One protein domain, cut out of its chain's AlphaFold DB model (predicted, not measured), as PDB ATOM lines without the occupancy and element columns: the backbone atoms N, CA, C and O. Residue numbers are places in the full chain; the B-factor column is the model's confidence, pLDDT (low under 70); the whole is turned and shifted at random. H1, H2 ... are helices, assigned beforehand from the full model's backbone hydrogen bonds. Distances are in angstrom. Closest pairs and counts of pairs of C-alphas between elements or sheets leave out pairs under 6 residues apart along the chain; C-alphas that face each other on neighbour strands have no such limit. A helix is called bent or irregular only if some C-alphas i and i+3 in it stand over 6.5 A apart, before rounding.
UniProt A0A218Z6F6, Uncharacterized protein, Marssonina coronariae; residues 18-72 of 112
ATOM      1  N   ARG A  18     -31.755 100.269  28.079       93.12
ATOM      2  CA  ARG A  18     -31.039  99.229  27.330       93.12
ATOM      3  C   ARG A  18     -29.758  99.811  26.735       93.12
ATOM      4  O   ARG A  18     -29.808 100.491  25.716       93.12
ATOM      5  N   ALA A  19     -28.624  99.508  27.365       90.81
ATOM      6  CA  ALA A  19     -27.300  99.934  26.906       90.81
ATOM      7  C   ALA A  19     -26.602  98.926  25.968       90.81
ATOM      8  O   ALA A  19     -25.620  99.287  25.337       90.81
ATOM      9  N   GLY A  20     -27.079  97.676  25.876       89.88
ATOM     10  CA  GLY A  20     -26.510  96.638  24.997       89.88
ATOM     11  C   GLY A  20     -25.251  95.926  25.520       89.88
ATOM     12  O   GLY A  20     -24.762  95.007  24.870       89.88
ATOM     13  N   VAL A  21     -24.764  96.292  26.714       89.81
ATOM     14  CA  VAL A  21     -23.501  95.774  27.275       89.81
ATOM     15  C   VAL A  21     -23.491  94.258  27.490       89.81
ATOM     16  O   VAL A  21     -22.455  93.626  27.315       89.81
ATOM     17  N   ILE A  22     -24.630  93.658  27.857       90.38
ATOM     18  CA  ILE A  22     -24.713  92.226  28.190       90.38
ATOM     19  C   ILE A  22     -24.469  91.374  26.944       90.38
ATOM     20  O   ILE A  22     -23.654  90.457  26.985       90.38
ATOM     21  N   THR A  23     -25.095  91.721  25.818       90.44
ATOM     22  CA  THR A  23     -24.903  91.008  24.549       90.44
ATOM     23  C   THR A  23     -23.444  91.030  24.109       90.44
ATOM     24  O   THR A  23     -22.918  89.999  23.706       90.44
ATOM     25  N   GLU A  24     -22.769  92.179  24.209       90.75
ATOM     26  CA  GLU A  24     -21.347  92.282  23.867       90.75
ATOM     27  C   GLU A  24     -20.477  91.488  24.858       90.75
ATOM     28  O   GLU A  24     -19.634  90.692  24.440       90.75
ATOM     29  N   TRP A  25     -20.730  91.634  26.163       91.50
ATOM     30  CA  TRP A  25     -19.993  90.951  27.227       91.50
ATOM     31  C   TRP A  25     -20.011  89.427  27.078       91.50
ATOM     32  O   TRP A  25     -18.983  88.779  27.284       91.50
ATOM     33  N   GLU A  26     -21.141  88.837  26.691       93.75
ATOM     34  CA  GLU A  26     -21.243  87.388  26.490       93.75
ATOM     35  C   GLU A  26     -20.419  86.875  25.299       93.75
ATOM     36  O   GLU A  26     -20.005  85.716  25.294       93.75
ATOM     37  N   THR A  27     -20.089  87.730  24.327       95.25
ATOM     38  CA  THR A  27     -19.210  87.351  23.204       95.25
ATOM     39  C   THR A  27     -17.718  87.407  23.541       95.25
ATOM     40  O   THR A  27     -16.893  86.880  22.792       95.25
ATOM     41  N   PHE A  28     -17.338  88.033  24.660       95.50
ATOM     42  CA  PHE A  28     -15.937  88.210  25.034       95.50
ATOM     43  C   PHE A  28     -15.288  86.933  25.568       95.50
ATOM     44  O   PHE A  28     -15.824  86.218  26.417       95.50
ATOM     45  N   THR A  29     -14.034  86.726  25.172       96.88
ATOM     46  CA  THR A  29     -13.133  85.771  25.821       96.88
ATOM     47  C   THR A  29     -12.807  86.200  27.262       96.88
ATOM     48  O   THR A  29     -12.876  87.387  27.599       96.88
ATOM     49  N   PRO A  30     -12.354  85.275  28.131       96.31
ATOM     50  CA  PRO A  30     -11.938  85.619  29.495       96.31
ATOM     51  C   PRO A  30     -10.835  86.686  29.573       96.31
ATOM     52  O   PRO A  30     -10.751  87.428  30.550       96.31
ATOM     53  N   THR A  31      -9.965  86.779  28.563       96.06
ATOM     54  CA  THR A  31      -8.938  87.830  28.493       96.06
ATOM     55  C   THR A  31      -9.557  89.184  28.157       96.06
ATOM     56  O   THR A  31      -9.326  90.137  28.893       96.06
ATOM     57  N   GLN A  32     -10.440  89.251  27.157       94.31
ATOM     58  CA  GLN A  32     -11.155  90.487  26.811       94.31
ATOM     59  C   GLN A  32     -12.009  91.013  27.974       94.31
ATOM     60  O   GLN A  32     -12.010  92.212  28.230       94.31
ATOM     61  N   LYS A  33     -12.674  90.135  28.741       93.62
ATOM     62  CA  LYS A  33     -13.421  90.535  29.953       93.62
ATOM     63  C   LYS A  33     -12.516  91.211  30.991       93.62
ATOM     64  O   LYS A  33     -12.884  92.235  31.565       93.62
ATOM     65  N   ARG A  34     -11.310  90.668  31.202       92.25
ATOM     66  CA  ARG A  34     -10.307  91.239  32.121       92.25
ATOM     67  C   ARG A  34      -9.740  92.566  31.626       92.25
ATOM     68  O   ARG A  34      -9.445  93.424  32.446       92.25
ATOM     69  N   GLU A  35      -9.607  92.742  30.317       92.19
ATOM     70  CA  GLU A  35      -9.174  94.003  29.704       92.19
ATOM     71  C   GLU A  35     -10.290  95.055  29.657       92.19
ATOM     72  O   GLU A  35     -10.004  96.250  29.658       92.19
ATOM     73  N   TYR A  36     -11.557  94.631  29.631       88.94
ATOM     74  CA  TYR A  36     -12.720  95.516  29.629       88.94
ATOM     75  C   TYR A  36     -12.981  96.158  30.995       88.94
ATOM     76  O   TYR A  36     -13.214  97.361  31.072       88.94
ATOM     77  N   ALA A  37     -12.907  95.382  32.079       84.19
ATOM     78  CA  ALA A  37     -13.260  95.853  33.420       84.19
ATOM     79  C   ALA A  37     -12.489  97.101  33.920       84.19
ATOM     80  O   ALA A  37     -13.123  97.974  34.508       84.19
ATOM     81  N   PRO A  38     -11.163  97.246  33.707       86.06
ATOM     82  CA  PRO A  38     -10.405  98.392  34.206       86.06
ATOM     83  C   PRO A  38     -10.371  99.580  33.227       86.06
ATOM     84  O   PRO A  38      -9.552 100.488  33.405       86.06
ATOM     85  N   GLN A  39     -11.183  99.579  32.161       81.69
ATOM     86  CA  GLN A  39     -11.138 100.639  31.153       81.69
ATOM     87  C   GLN A  39     -11.472 101.999  31.764       81.69
ATOM     88  O   GLN A  39     -12.506 102.197  32.396       81.69
ATOM     89  N   LYS A  40     -10.583 102.968  31.530       75.50
ATOM     90  CA  LYS A  40     -10.768 104.351  31.979       75.50
ATOM     91  C   LYS A  40     -11.724 105.138  31.099       75.50
ATOM     92  O   LYS A  40     -12.067 106.246  31.471       75.50
ATOM     93  N   GLU A  41     -12.118 104.634  29.936       81.75
ATOM     94  CA  GLU A  41     -13.107 105.267  29.064       81.75
ATOM     95  C   GLU A  41     -14.305 104.325  28.918       81.75
ATOM     96  O   GLU A  41     -14.157 103.253  28.327       81.75
ATOM     97  N   PRO A  42     -15.474 104.669  29.494       78.44
ATOM     98  CA  PRO A  42     -16.637 103.803  29.443       78.44
ATOM     99  C   PRO A  42     -17.161 103.729  28.011       78.44
ATOM    100  O   PRO A  42     -17.458 104.747  27.390       78.44
ATOM    101  N   LYS A  43     -17.305 102.505  27.503       84.00
ATOM    102  CA  LYS A  43     -17.937 102.238  26.199       84.00
ATOM    103  C   LYS A  43     -19.460 102.156  26.279       84.00
ATOM    104  O   LYS A  43     -20.139 102.297  25.269       84.00
ATOM    105  N   HIS A  44     -19.983 101.940  27.482       85.94
ATOM    106  CA  HIS A  44     -21.403 101.793  27.764       85.94
ATOM    107  C   HIS A  44     -21.818 102.746  28.878       85.94
ATOM    108  O   HIS A  44     -21.018 103.073  29.755       85.94
ATOM    109  N   ALA A  45     -23.084 103.162  28.858       82.56
ATOM    110  CA  ALA A  45     -23.664 103.914  29.960       82.56
ATOM    111  C   ALA A  45     -23.698 103.049  31.231       82.56
ATOM    112  O   ALA A  45     -24.136 101.899  31.199       82.56
ATOM    113  N   GLY A  46     -23.260 103.623  32.346       81.12
ATOM    114  CA  GLY A  46     -23.300 103.023  33.674       81.12
ATOM    115  C   GLY A  46     -23.451 104.113  34.729       81.12
ATOM    116  O   GLY A  46     -23.385 105.301  34.410       81.12
ATOM    117  N   VAL A  47     -23.679 103.719  35.980       81.50
ATOM    118  CA  VAL A  47     -23.857 104.674  37.088       81.50
ATOM    119  C   VAL A  47     -22.571 104.929  37.876       81.50
ATOM    120  O   VAL A  47     -22.510 105.905  38.619       81.50
ATOM    121  N   TYR A  48     -21.552 104.077  37.716       71.81
ATOM    122  CA  TYR A  48     -20.294 104.165  38.459       71.81
ATOM    123  C   TYR A  48     -19.251 105.061  37.772       71.81
ATOM    124  O   TYR A  48     -19.194 105.174  36.547       71.81
ATOM    125  N   LEU A  49     -18.421 105.691  38.600       67.62
ATOM    126  CA  LEU A  49     -17.528 106.799  38.274       67.62
ATOM    127  C   LEU A  49     -16.152 106.437  37.698       67.62
ATOM    128  O   LEU A  49     -15.557 105.412  38.033       67.62
ATOM    129  N   LYS A  50     -15.566 107.430  37.010       65.38
ATOM    130  CA  LYS A  50     -14.117 107.697  37.033       65.38
ATOM    131  C   LYS A  50     -13.778 108.648  38.198       65.38
ATOM    132  O   LYS A  50     -14.533 109.589  38.433       65.38
ATOM    133  N   PRO A  51     -12.645 108.486  38.903       63.41
ATOM    134  CA  PRO A  51     -12.236 109.434  39.943       63.41
ATOM    135  C   PRO A  51     -12.097 110.872  39.409       63.41
ATOM    136  O   PRO A  51     -11.401 111.086  38.418       63.41
ATOM    137  N   GLY A  52     -12.711 111.848  40.089       70.25
ATOM    138  CA  GLY A  52     -12.624 113.280  39.752       70.25
ATOM    139  C   GLY A  52     -13.782 113.842  38.914       70.25
ATOM    140  O   GLY A  52     -13.762 115.028  38.595       70.25
ATOM    141  N   GLU A  53     -14.787 113.028  38.585       75.44
ATOM    142  CA  GLU A  53     -16.000 113.446  37.869       75.44
ATOM    143  C   GLU A  53     -17.258 113.347  38.757       75.44
ATOM    144  O   GLU A  53     -17.226 112.816  39.866       75.44
ATOM    145  N   VAL A  54     -18.377 113.891  38.269       75.06
ATOM    146  CA  VAL A  54     -19.693 113.899  38.937       75.06
ATOM    147  C   VAL A  54     -20.287 112.485  38.979       75.06
ATOM    148  O   VAL A  54     -20.504 111.873  37.933       75.06
ATOM    149  N   SER A  55     -20.583 111.978  40.183       84.19
ATOM    150  CA  SER A  55     -21.097 110.618  40.403       84.19
ATOM    151  C   SER A  55     -22.608 110.516  40.269       84.19
ATOM    152  O   SER A  55     -23.342 110.904  41.175       84.19
ATOM    153  N   VAL A  56     -23.103 109.904  39.192       87.19
ATOM    154  CA  VAL A  56     -24.541 109.596  39.089       87.19
ATOM    155  C   VAL A  56     -24.978 108.660  40.222       87.19
ATOM    156  O   VAL A  56     -26.072 108.821  40.754       87.19
ATOM    157  N   HIS A  57     -24.117 107.731  40.645       90.69
ATOM    158  CA  HIS A  57     -24.391 106.834  41.765       90.69
ATOM    159  C   HIS A  57     -24.680 107.585  43.075       90.69
ATOM    160  O   HIS A  57     -25.647 107.260  43.762       90.69
ATOM    161  N   GLU A  58     -23.882 108.606  43.406       89.38
ATOM    162  CA  GLU A  58     -24.056 109.380  44.645       89.38
ATOM    163  C   GLU A  58     -25.317 110.242  44.591       89.38
ATOM    164  O   GLU A  58     -26.110 110.205  45.529       89.38
ATOM    165  N   TYR A  59     -25.565 110.940  43.477       91.38
ATOM    166  CA  TYR A  59     -26.788 111.736  43.328       91.38
ATOM    167  C   TYR A  59     -28.049 110.871  43.398       91.38
ATOM    168  O   TYR A  59     -29.028 111.246  44.041       91.38
ATOM    169  N   LEU A  60     -28.042 109.697  42.758       93.00
ATOM    170  CA  LEU A  60     -29.193 108.803  42.794       93.00
ATOM    171  C   LEU A  60     -29.406 108.222  44.195       93.00
ATOM    172  O   LEU A  60     -30.520 108.314  44.702       93.00
ATOM    173  N   LEU A  61     -28.378 107.654  44.834       92.75
ATOM    174  CA  LEU A  61     -28.544 106.954  46.113       92.75
ATOM    175  C   LEU A  61     -28.560 107.886  47.328       92.75
ATOM    176  O   LEU A  61     -29.477 107.789  48.141       92.75
ATOM    177  N   ALA A  62     -27.553 108.750  47.477       92.12
ATOM    178  CA  ALA A  62     -27.365 109.557  48.683       92.12
ATOM    179  C   ALA A  62     -28.292 110.778  48.711       92.12
ATOM    180  O   ALA A  62     -28.890 111.056  49.750       92.12
ATOM    181  N   ASP A  63     -28.453 111.467  47.578       93.38
ATOM    182  CA  ASP A  63     -29.271 112.682  47.524       93.38
ATOM    183  C   ASP A  63     -30.742 112.365  47.243       93.38
ATOM    184  O   ASP A  63     -31.632 112.727  48.012       93.38
ATOM    185  N   TRP A  64     -31.033 111.702  46.122       94.94
ATOM    186  CA  TRP A  64     -32.415 111.505  45.674       94.94
ATOM    187  C   TRP A  64     -33.088 110.277  46.290       94.94
ATOM    188  O   TRP A  64     -34.291 110.093  46.090       94.94
ATOM    189  N   GLY A  65     -32.344 109.418  46.996       94.75
ATOM    190  CA  GLY A  65     -32.868 108.172  47.564       94.75
ATOM    191  C   GLY A  65     -33.485 107.238  46.514       94.75
ATOM    192  O   GLY A  65     -34.421 106.498  46.805       94.75
ATOM    193  N   THR A  66     -33.011 107.318  45.271       95.00
ATOM    194  CA  THR A  66     -33.509 106.581  44.109       95.00
ATOM    195  C   THR A  66     -32.729 105.275  43.951       95.00
ATOM    196  O   THR A  66     -31.537 105.321  43.646       95.00
ATOM    197  N   PRO A  67     -33.371 104.103  44.107       93.06
ATOM    198  CA  PRO A  67     -32.700 102.818  43.942       93.06
ATOM    199  C   PRO A  67     -32.155 102.626  42.524       93.06
ATOM    200  O   PRO A  67     -32.779 103.041  41.546       93.06
ATOM    201  N   ILE A  68     -31.027 101.924  42.412       93.75
ATOM    202  CA  ILE A  68     -30.397 101.591  41.133       93.75
ATOM    203  C   ILE A  68     -30.492 100.082  40.897       93.75
ATOM    204  O   ILE A  68     -30.200  99.285  41.787       93.75
ATOM    205  N   GLY A  69     -30.878  99.694  39.681       91.56
ATOM    206  CA  GLY A  69     -30.739  98.332  39.177       91.56
ATOM    207  C   GLY A  69     -29.653  98.275  38.108       91.56
ATOM    208  O   GLY A  69     -29.677  99.059  37.161       91.56
ATOM    209  N   GLU A  70     -28.716  97.341  38.242       91.31
ATOM    210  CA  GLU A  70     -27.615  97.147  37.295       91.31
ATOM    211  C   GLU A  70     -27.703  95.770  36.633       91.31
ATOM    212  O   GLU A  70     -28.370  94.864  37.137       91.31
ATOM    213  N   LEU A  71     -27.026  95.620  35.489       89.44
ATOM    214  CA  LEU A  71     -26.837  94.336  34.799       89.44
ATOM    215  C   LEU A  71     -28.141  93.570  34.499       89.44
ATOM    216  O   LEU A  71     -28.161  92.343  34.465       89.44
ATOM    217  N   SER A  72     -29.242  94.288  34.264       89.88
ATOM    218  CA  SER A  72     -30.491  93.676  33.803       89.88
ATOM    219  C   SER A  72     -30.390  93.341  32.317       89.88
ATOM    220  O   SER A  72     -30.141  94.233  31.507       89.88
TER     221      SER A  72
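This is residues 18 to 72 of the 112 residues of an uncharacterized protein of Marssonina coronariae (UniProt A0A218Z6F6). The printed part makes a loose, open loop, with the short helices H1 and H2 side by side at one end and the short helix H3 at the far end. The long link of residues 37 to 55 winds from H2 to H3, and residues 64 to 72 run back from H3, bringing the C-alphas of Arg 18 and Ser 72 to 8.5 A apart. The 55 printed residues hold three named helices, in the order H1, H2, H3, and no named strand; the class is all helix, though under half of the residues, 22 of 55, are in named elements. The whole is loose, with a radius of gyration of the C-alphas of 13.1 A, and only just flat, spanning 38 by 25 by 14 A.

H1, residues 21 to 27, and H2, residues 30 to 36, are joined by a tight link of 2 residues. They are close but not clearly touching, with their closest C-alphas, those of Trp 25 and Lys 33, 7.1 A apart. They run opposite ways at a shallow tilt of 32 degrees. H3, residues 56 to 63, is apart from H1 and from H2. Every O i to N i+4 pair is within hydrogen-bond range in H2, against 2 of 3 in H1 and 3 of 4 in H3.

H1 begins at C-alpha 21, (-23.501, 95.774, 27.275), and is 10.3 A long from first to last C-alpha. H2 is 9.9 A long and ends at C-alpha 36, (-12.720, 95.516, 29.629). H3 is 10.2 A long and ends at C-alpha 63, (-29.271, 112.682, 47.524); it is neither bent nor irregular, but only just: C-alphas 60 and 63 are 6.1 A apart.

The two C-alphas farthest apart, those of Thr 29 and Asp 63, are 38.2 A apart. The printed part has no cut. The link from H2 to H3 is long, with 19 residues. The mean pLDDT of the printed part is 87.3, and residues 49 to 51 are under 70.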